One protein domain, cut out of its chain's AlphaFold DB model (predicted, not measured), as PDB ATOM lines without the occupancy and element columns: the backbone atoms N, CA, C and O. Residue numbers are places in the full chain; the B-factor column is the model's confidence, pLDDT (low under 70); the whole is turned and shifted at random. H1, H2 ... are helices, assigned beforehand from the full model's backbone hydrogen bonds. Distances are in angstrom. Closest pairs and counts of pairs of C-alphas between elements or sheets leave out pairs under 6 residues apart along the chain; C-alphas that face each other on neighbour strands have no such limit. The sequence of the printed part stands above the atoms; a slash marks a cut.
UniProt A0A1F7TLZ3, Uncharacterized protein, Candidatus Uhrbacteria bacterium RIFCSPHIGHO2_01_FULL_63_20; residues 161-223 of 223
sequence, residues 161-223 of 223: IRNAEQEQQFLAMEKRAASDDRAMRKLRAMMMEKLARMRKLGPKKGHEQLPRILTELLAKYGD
ATOM      1  N   ILE A 161     110.211 126.586 124.469       63.88
ATOM      2  CA  ILE A 161     109.683 127.948 124.384       63.88
ATOM      3  C   ILE A 161     110.853 128.872 124.059       63.88
ATOM      4  O   ILE A 161     111.712 129.147 124.903       63.88
ATOM      5  N   ARG A 162     110.895 129.351 122.815       62.97
ATOM      6  CA  ARG A 162     111.805 130.423 122.431       62.97
ATOM      7  C   ARG A 162     111.417 131.613 123.302       62.97
ATOM      8  O   ARG A 162     110.287 132.082 123.212       62.97
ATOM      9  N   ASN A 163     112.352 132.067 124.137       71.75
ATOM     10  CA  ASN A 163     112.223 133.213 125.043       71.75
ATOM     11  C   ASN A 163     111.548 132.953 126.409       71.75
ATOM     12  O   ASN A 163     110.777 133.784 126.886       71.75
ATOM     13  N   ALA A 164     111.882 131.848 127.084       79.94
ATOM     14  CA  ALA A 164     111.435 131.583 128.461       79.94
ATOM     15  C   ALA A 164     111.664 132.765 129.430       79.94
ATOM     16  O   ALA A 164     110.802 133.059 130.252       79.94
ATOM     17  N   GLU A 165     112.783 133.485 129.299       84.50
ATOM     18  CA  GLU A 165     113.076 134.670 130.114       84.50
ATOM     19  C   GLU A 165     112.067 135.809 129.884       84.50
ATOM     20  O   GLU A 165     111.553 136.383 130.842       84.50
ATOM     21  N   GLN A 166     111.715 136.092 128.623       84.56
ATOM     22  CA  GLN A 166     110.694 137.096 128.303       84.56
ATOM     23  C   GLN A 166     109.340 136.717 128.904       84.56
ATOM     24  O   GLN A 166     108.636 137.581 129.423       84.56
ATOM     25  N   GLU A 167     108.973 135.433 128.846       85.12
ATOM     26  CA  GLU A 167     107.711 134.953 129.411       85.12
ATOM     27  C   GLU A 167     107.691 135.104 130.938       85.12
ATOM     28  O   GLU A 167     106.679 135.533 131.491       85.12
ATOM     29  N   GLN A 168     108.813 134.842 131.616       89.12
ATOM     30  CA  GLN A 168     108.951 135.059 133.061       89.12
ATOM     31  C   GLN A 168     108.844 136.540 133.441       89.12
ATOM     32  O   GLN A 168     108.115 136.884 134.373       89.12
ATOM     33  N   GLN A 169     109.498 137.435 132.694       90.88
ATOM     34  CA  GLN A 169     109.372 138.881 132.914       90.88
ATOM     35  C   GLN A 169     107.927 139.352 132.701       90.88
ATOM     36  O   GLN A 169     107.376 140.090 133.520       90.88
ATOM     37  N   PHE A 170     107.276 138.877 131.637       90.06
ATOM     38  CA  PHE A 170     105.890 139.226 131.344       90.06
ATOM     39  C   PHE A 170     104.929 138.713 132.428       90.06
ATOM     40  O   PHE A 170     104.050 139.451 132.880       90.06
ATOM     41  N   LEU A 171     105.124 137.478 132.896       92.69
ATOM     42  CA  LEU A 171     104.373 136.894 134.005       92.69
ATOM     43  C   LEU A 171     104.564 137.692 135.303       92.69
ATOM     44  O   LEU A 171     103.586 137.954 136.004       92.69
ATOM     45  N   ALA A 172     105.789 138.118 135.617       93.81
ATOM     46  CA  ALA A 172     106.064 138.941 136.791       93.81
ATOM     47  C   ALA A 172     105.314 140.283 136.734       93.81
ATOM     48  O   ALA A 172     104.680 140.678 137.717       93.81
ATOM     49  N   MET A 173     105.316 140.952 135.577       94.88
ATOM     50  CA  MET A 173     104.541 142.181 135.369       94.88
ATOM     51  C   MET A 173     103.038 141.949 135.557       94.88
ATOM     52  O   MET A 173     102.373 142.739 136.225       94.88
ATOM     53  N   GLU A 174     102.495 140.865 134.999       95.56
ATOM     54  CA  GLU A 174     101.075 140.533 135.137       95.56
ATOM     55  C   GLU A 174     100.685 140.200 136.579       95.56
ATOM     56  O   GLU A 174      99.638 140.652 137.040       95.56
ATOM     57  N   LYS A 175     101.532 139.480 137.323       95.50
ATOM     58  CA  LYS A 175     101.305 139.216 138.751       95.50
ATOM     59  C   LYS A 175     101.253 140.503 139.569       95.50
ATOM     60  O   LYS A 175     100.346 140.661 140.381       95.50
ATOM     61  N   ARG A 176     102.178 141.444 139.337       94.88
ATOM     62  CA  ARG A 176     102.140 142.768 139.990       94.88
ATOM     63  C   ARG A 176     100.843 143.501 139.635       94.88
ATOM     64  O   ARG A 176     100.118 143.952 140.517       94.88
ATOM     65  N   ALA A 177     100.495 143.529 138.348       96.06
ATOM     66  CA  ALA A 177      99.277 144.161 137.850       96.06
ATOM     67  C   ALA A 177      97.977 143.540 138.399       96.06
ATOM     68  O   ALA A 177      96.955 144.219 138.433       96.06
ATOM     69  N   ALA A 178      97.992 142.284 138.858       94.56
ATOM     70  CA  ALA A 178      96.824 141.646 139.470       94.56
ATOM     71  C   ALA A 178      96.378 142.318 140.784       94.56
ATOM     72  O   ALA A 178      95.225 142.150 141.184       94.56
ATOM     73  N   SER A 179      97.274 143.063 141.444       92.94
ATOM     74  CA  SER A 179      97.028 143.698 142.749       92.94
ATOM     75  C   SER A 179      97.357 145.195 142.815       92.94
ATOM     76  O   SER A 179      96.928 145.853 143.758       92.94
ATOM     77  N   ASP A 180      98.060 145.752 141.822       95.38
ATOM     78  CA  ASP A 180      98.455 147.165 141.776       95.38
ATOM     79  C   ASP A 180      97.927 147.864 140.509       95.38
ATOM     80  O   ASP A 180      98.334 147.566 139.380       95.38
ATOM     81  N   ASP A 181      97.056 148.859 140.699       94.88
ATOM     82  CA  ASP A 181      96.475 149.674 139.629       94.88
ATOM     83  C   ASP A 181      97.522 150.467 138.829       94.88
ATOM     84  O   ASP A 181      97.359 150.693 137.624       94.88
ATOM     85  N   ARG A 182      98.618 150.908 139.461       95.94
ATOM     86  CA  ARG A 182      99.724 151.576 138.764       95.94
ATOM     87  C   ARG A 182     100.443 150.585 137.854       95.94
ATOM     88  O   ARG A 182     100.678 150.918 136.688       95.94
ATOM     89  N   ALA A 183     100.728 149.381 138.345       96.12
ATOM     90  CA  ALA A 183     101.298 148.308 137.535       96.12
ATOM     91  C   ALA A 183     100.352 147.901 136.390       96.12
ATOM     92  O   ALA A 183     100.799 147.747 135.252       96.12
ATOM     93  N   MET A 184      99.039 147.837 136.636       96.12
ATOM     94  CA  MET A 184      98.027 147.580 135.604       96.12
ATOM     95  C   MET A 184      98.020 148.657 134.513       96.12
ATOM     96  O   MET A 184      98.011 148.336 133.323       96.12
ATOM     97  N   ARG A 185      98.084 149.945 134.877       95.81
ATOM     98  CA  ARG A 185      98.204 151.038 133.893       95.81
ATOM     99  C   ARG A 185      99.473 150.905 133.048       95.81
ATOM    100  O   ARG A 185      99.402 151.082 131.832       95.81
ATOM    101  N   LYS A 186     100.606 150.550 133.668       96.06
ATOM    102  CA  LYS A 186     101.889 150.327 132.978       96.06
ATOM    103  C   LYS A 186     101.799 149.158 131.990       96.06
ATOM    104  O   LYS A 186     102.140 149.317 130.818       96.06
ATOM    105  N   LEU A 187     101.259 148.021 132.430       95.62
ATOM    106  CA  LEU A 187     101.017 146.843 131.594       95.62
ATOM    107  C   LEU A 187     100.100 147.172 130.409       95.62
ATOM    108  O   LEU A 187     100.407 146.832 129.266       95.62
ATOM    109  N   ARG A 188      98.991 147.875 130.652       94.44
ATOM    110  CA  ARG A 188      98.043 148.252 129.597       94.44
ATOM    111  C   ARG A 188      98.680 149.190 128.568       94.44
ATOM    112  O   ARG A 188      98.450 149.007 127.373       94.44
ATOM    113  N   ALA A 189      99.510 150.142 129.000       95.56
ATOM    114  CA  ALA A 189     100.273 151.012 128.102       95.56
ATOM    115  C   ALA A 189     101.235 150.207 127.213       95.56
ATOM    116  O   ALA A 189     101.226 150.371 125.991       95.56
ATOM    117  N   MET A 190     101.979 149.265 127.804       95.38
ATOM    118  CA  MET A 190     102.843 148.346 127.062       95.38
ATOM    119  C   MET A 190     102.055 147.541 126.016       95.38
ATOM    120  O   MET A 190     102.471 147.448 124.859       95.38
ATOM    121  N   MET A 191     100.894 146.987 126.385       93.19
ATOM    122  CA  MET A 191     100.074 146.180 125.473       93.19
ATOM    123  C   MET A 191      99.452 146.993 124.339       93.19
ATOM    124  O   MET A 191      99.375 146.510 123.205       93.19
ATOM    125  N   MET A 192      99.065 148.239 124.606       92.50
ATOM    126  CA  MET A 192      98.621 149.167 123.566       92.50
ATOM    127  C   MET A 192      99.750 149.499 122.585       92.50
ATOM    128  O   MET A 192      99.528 149.481 121.373       92.50
ATOM    129  N   GLU A 193     100.967 149.743 123.078       94.69
ATOM    130  CA  GLU A 193     102.130 150.010 122.227       94.69
ATOM    131  C   GLU A 193     102.505 148.785 121.380       94.69
ATOM    132  O   GLU A 193     102.711 148.909 120.169       94.69
ATOM    133  N   LYS A 194     102.506 147.588 121.981       92.00
ATOM    134  CA  LYS A 194     102.666 146.308 121.274       92.00
ATOM    135  C   LYS A 194     101.669 146.195 120.123       92.00
ATOM    136  O   LYS A 194     102.067 145.960 118.983       92.00
ATOM    137  N   LEU A 195     100.382 146.394 120.409       88.38
ATOM    138  CA  LEU A 195      99.315 146.294 119.418       88.38
ATOM    139  C   LEU A 195      99.485 147.326 118.293       88.38
ATOM    140  O   LEU A 195      99.322 146.987 117.122       88.38
ATOM    141  N   ALA A 196      99.855 148.565 118.621       90.25
ATOM    142  CA  ALA A 196     100.105 149.614 117.635       90.25
ATOM    143  C   ALA A 196     101.275 149.264 116.698       90.25
ATOM    144  O   ALA A 196     101.143 149.370 115.476       90.25
ATOM    145  N   ARG A 197     102.398 148.783 117.252       92.25
ATOM    146  CA  ARG A 197     103.567 148.334 116.474       92.25
ATOM    147  C   ARG A 197     103.214 147.155 115.570       92.25
ATOM    148  O   ARG A 197     103.507 147.187 114.376       92.25
ATOM    149  N   MET A 198     102.517 146.158 116.113       87.69
ATOM    150  CA  MET A 198     102.046 145.005 115.346       87.69
ATOM    151  C   MET A 198     101.134 145.440 114.187       87.69
ATOM    152  O   MET A 198     101.348 145.025 113.048       87.69
ATOM    153  N   ARG A 199     100.161 146.328 114.433       86.25
ATOM    154  CA  ARG A 199      99.262 146.856 113.391       86.25
ATOM    155  C   ARG A 199      99.998 147.609 112.288       86.25
ATOM    156  O   ARG A 199      99.627 147.464 111.126       86.25
ATOM    157  N   LYS A 200     101.036 148.379 112.632       88.75
ATOM    158  CA  LYS A 200     101.868 149.106 111.661       88.75
ATOM    159  C   LYS A 200     102.623 148.156 110.725       88.75
ATOM    160  O   LYS A 200     102.749 148.445 109.541       88.75
ATOM    161  N   LEU A 201     103.109 147.030 111.246       87.81
ATOM    162  CA  LEU A 201     103.838 146.021 110.467       87.81
ATOM    163  C   LEU A 201     102.913 145.099 109.655       87.81
ATOM    164  O   LEU A 201     103.334 144.528 108.648       87.81
ATOM    165  N   GLY A 202     101.660 144.953 110.086       82.31
ATOM    166  CA  GLY A 202     100.699 144.005 109.528       82.31
ATOM    167  C   GLY A 202     100.881 142.577 110.071       82.31
ATOM    168  O   GLY A 202     101.858 142.293 110.762       82.31
ATOM    169  N   PRO A 203      99.953 141.645 109.775       76.62
ATOM    170  CA  PRO A 203      99.874 140.348 110.459       76.62
ATOM    171  C   PRO A 203     101.143 139.490 110.350       76.62
ATOM    172  O   PRO A 203     101.638 139.004 111.360       76.62
ATOM    173  N   LYS A 204     101.689 139.335 109.134       80.75
ATOM    174  CA  LYS A 204     102.838 138.454 108.872       80.75
ATOM    175  C   LYS A 204     104.120 138.993 109.513       80.75
ATOM    176  O   LYS A 204     104.674 138.365 110.409       80.75
ATOM    177  N   LYS A 205     104.530 140.206 109.124       84.19
ATOM    178  CA  LYS A 205     105.736 140.861 109.658       84.19
ATOM    179  C   LYS A 205     105.624 141.150 111.158       84.19
ATOM    180  O   LYS A 205     106.614 141.074 111.872       84.19
ATOM    181  N   GLY A 206     104.423 141.470 111.644       83.12
ATOM    182  CA  GLY A 206     104.166 141.690 113.065       83.12
ATOM    183  C   GLY A 206     104.373 140.428 113.903       83.12
ATOM    184  O   GLY A 206     104.924 140.527 114.993       83.12
ATOM    185  N   HIS A 207     103.984 139.254 113.394       79.81
ATOM    186  CA  HIS A 207     104.244 137.981 114.069       79.81
ATOM    187  C   HIS A 207     105.736 137.617 114.040       79.81
ATOM    188  O   HIS A 207     106.296 137.260 115.071       79.81
ATOM    189  N   GLU A 208     106.404 137.796 112.896       83.94
ATOM    190  CA  GLU A 208     107.849 137.550 112.749       83.94
ATOM    191  C   GLU A 208     108.695 138.427 113.693       83.94
ATOM    192  O   GLU A 208     109.672 137.954 114.271       83.94
ATOM    193  N   GLN A 209     108.314 139.695 113.890       87.69
ATOM    194  CA  GLN A 209     109.040 140.633 114.759       87.69
ATOM    195  C   GLN A 209     108.558 140.655 116.213       87.69
ATOM    196  O   GLN A 209     109.130 141.381 117.031       87.69
ATOM    197  N   LEU A 210     107.530 139.876 116.565       85.56
ATOM    198  CA  LEU A 210     106.952 139.877 117.906       85.56
ATOM    199  C   LEU A 210     107.997 139.639 119.018       85.56
ATOM    200  O   LEU A 210     107.978 140.411 119.978       85.56
ATOM    201  N   PRO A 211     108.941 138.679 118.899       87.00
ATOM    202  CA  PRO A 211     109.986 138.489 119.907       87.00
ATOM    203  C   PRO A 211     110.811 139.750 120.177       87.00
ATOM    204  O   PRO A 211     111.024 140.114 121.330       87.00
ATOM    205  N   ARG A 212     111.220 140.456 119.116       90.25
ATOM    206  CA  ARG A 212     112.004 141.694 119.219       90.25
ATOM    207  C   ARG A 212     111.188 142.823 119.844       90.25
ATOM    208  O   ARG A 212     111.681 143.514 120.729       90.25
ATOM    209  N   ILE A 213     109.939 142.993 119.403       91.44
ATOM    210  CA  ILE A 213     109.025 143.998 119.961       91.44
ATOM    211  C   ILE A 213     108.850 143.772 121.465       91.44
ATOM    212  O   ILE A 213     108.868 144.734 122.224       91.44
ATOM    213  N   LEU A 214     108.698 142.517 121.899       89.94
ATOM    214  CA  LEU A 214     108.575 142.189 123.316       89.94
ATOM    215  C   LEU A 214     109.857 142.497 124.094       89.94
ATOM    216  O   LEU A 214     109.735 143.099 125.151       89.94
ATOM    217  N   THR A 215     111.053 142.189 123.575       91.50
ATOM    218  CA  THR A 215     112.319 142.588 124.228       91.50
ATOM    219  C   THR A 215     112.374 144.095 124.466       91.50
ATOM    220  O   THR A 215     112.624 144.540 125.581       91.50
ATOM    221  N   GLU A 216     112.119 144.892 123.424       94.12
ATOM    222  CA  GLU A 216     112.199 146.356 123.500       94.12
ATOM    223  C   GLU A 216     111.168 146.935 124.481       94.12
ATOM    224  O   GLU A 216     111.443 147.894 125.201       94.12
ATOM    225  N   LEU A 217     109.968 146.352 124.521       94.56
ATOM    226  CA  LEU A 217     108.915 146.775 125.437       94.56
ATOM    227  C   LEU A 217     109.196 146.348 126.878       94.56
ATOM    228  O   LEU A 217     109.001 147.151 127.781       94.56
ATOM    229  N   LEU A 218     109.689 145.134 127.110       92.94
ATOM    230  CA  LEU A 218     110.074 144.684 128.446       92.94
ATOM    231  C   LEU A 218     111.219 145.536 129.004       92.94
ATOM    232  O   LEU A 218     111.134 145.964 130.145       92.94
ATOM    233  N   ALA A 219     112.209 145.912 128.190       92.88
ATOM    234  CA  ALA A 219     113.258 146.844 128.615       92.88
ATOM    235  C   ALA A 219     112.710 148.236 128.989       92.88
ATOM    236  O   ALA A 219     113.226 148.894 129.884       92.88
ATOM    237  N   LYS A 220     111.649 148.695 128.315       95.00
ATOM    238  CA  LYS A 220     111.016 149.998 128.578       95.00
ATOM    239  C   LYS A 220     110.053 149.979 129.772       95.00
ATOM    240  O   LYS A 220     109.871 150.999 130.432       95.00
ATOM    241  N   TYR A 221     109.371 148.858 130.007       93.38
ATOM    242  CA  TYR A 221     108.255 148.762 130.953       93.38
ATOM    243  C   TYR A 221     108.488 147.778 132.111       93.38
ATOM    244  O   TYR A 221     107.646 147.731 133.007       93.38
ATOM    245  N   GLY A 222     109.589 147.028 132.134       82.19
ATOM    246  CA  GLY A 222     109.847 145.925 133.069       82.19
ATOM    247  C   GLY A 222     110.115 146.321 134.522       82.19
ATOM    248  O   GLY A 222     109.942 145.477 135.399       82.19
ATOM    249  N   ASP A 223     110.455 147.592 134.777       70.31
ATOM    250  CA  ASP A 223     110.808 148.090 136.122       70.31
ATOM    251  C   ASP A 223     109.633 148.178 137.111       70.31
ATOM    252  O   ASP A 223     108.700 148.992 136.885       70.31
TER     253      ASP A 223
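AT A GLANCE: This is residues 161 to 223 of the 223 residues of an uncharacterized protein of Candidatus Uhrbacteria bacterium RIFCSPHIGHO2_01_FULL_63_20 (UniProt A0A1F7TLZ3). The long helix H2 and the slanting helix H1 make a V, closed at their link, and H4 folds back over the opening and packs on both arms. The short helix H3 makes the turn at the far end of H2. The printed part has 63 residues with four named helices, in the order H1, H2, H3, H4, and no named strand: the class is all helix. The whole is compact, with a radius of gyration of the C-alphas of 12.0 A and spans of 35 by 24 by 16 A.

IN THESE COORDINATES: Find C-alpha 164 at (111.435, 131.583, 128.461); from there H1, residues 164 to 177, runs 19.9 A. H2, residues 181 to 201, starts at C-alpha 181 at (96.475, 149.674, 139.629) and runs 30.3 A. Next come H3, residues 203 to 208, and H4, residues 210 to 221, 15.8 A long, ending at C-alpha 221 at (108.255, 148.762, 130.953).

HOW THE PARTS SIT: Begin at the hub, H2, which touches the three other helices. Residues 173 to 177 of H1 touch its residues 183 to 187, at a steep tilt of 46 degrees, opposite ways; the closest C-alphas, of Ala 177 and Met 184, are 4.3 A apart. H4 touches H2 at a shallow tilt of 34 degrees, only just short of steep, opposite ways; the closest C-alphas are those of Met 190 and Leu 217, 6.5 A. Residues 166 to 170 of H1 touch residues 214 to 218 of H4, closest at the C-alphas of Gln 166 and Thr 215, 7.0 A. H3 and H2 touch only at the corner, closest at the C-alphas of Met 198 and Gly 206, 4.5 A. H1 and H3 are apart; H3 and H4 meet only through their link. In H1, H2, H3 and H4 every O i to N i+4 pair is within hydrogen-bond range.

THE WHOLE: The C-alphas farthest apart, of Ser 179 and Lys 204, are 34.8 A apart. The printed part has no cut, and its three links are tight. Look for low confidence at residues 161 to 162, under 70; the mean pLDDT of the printed part is 89.0.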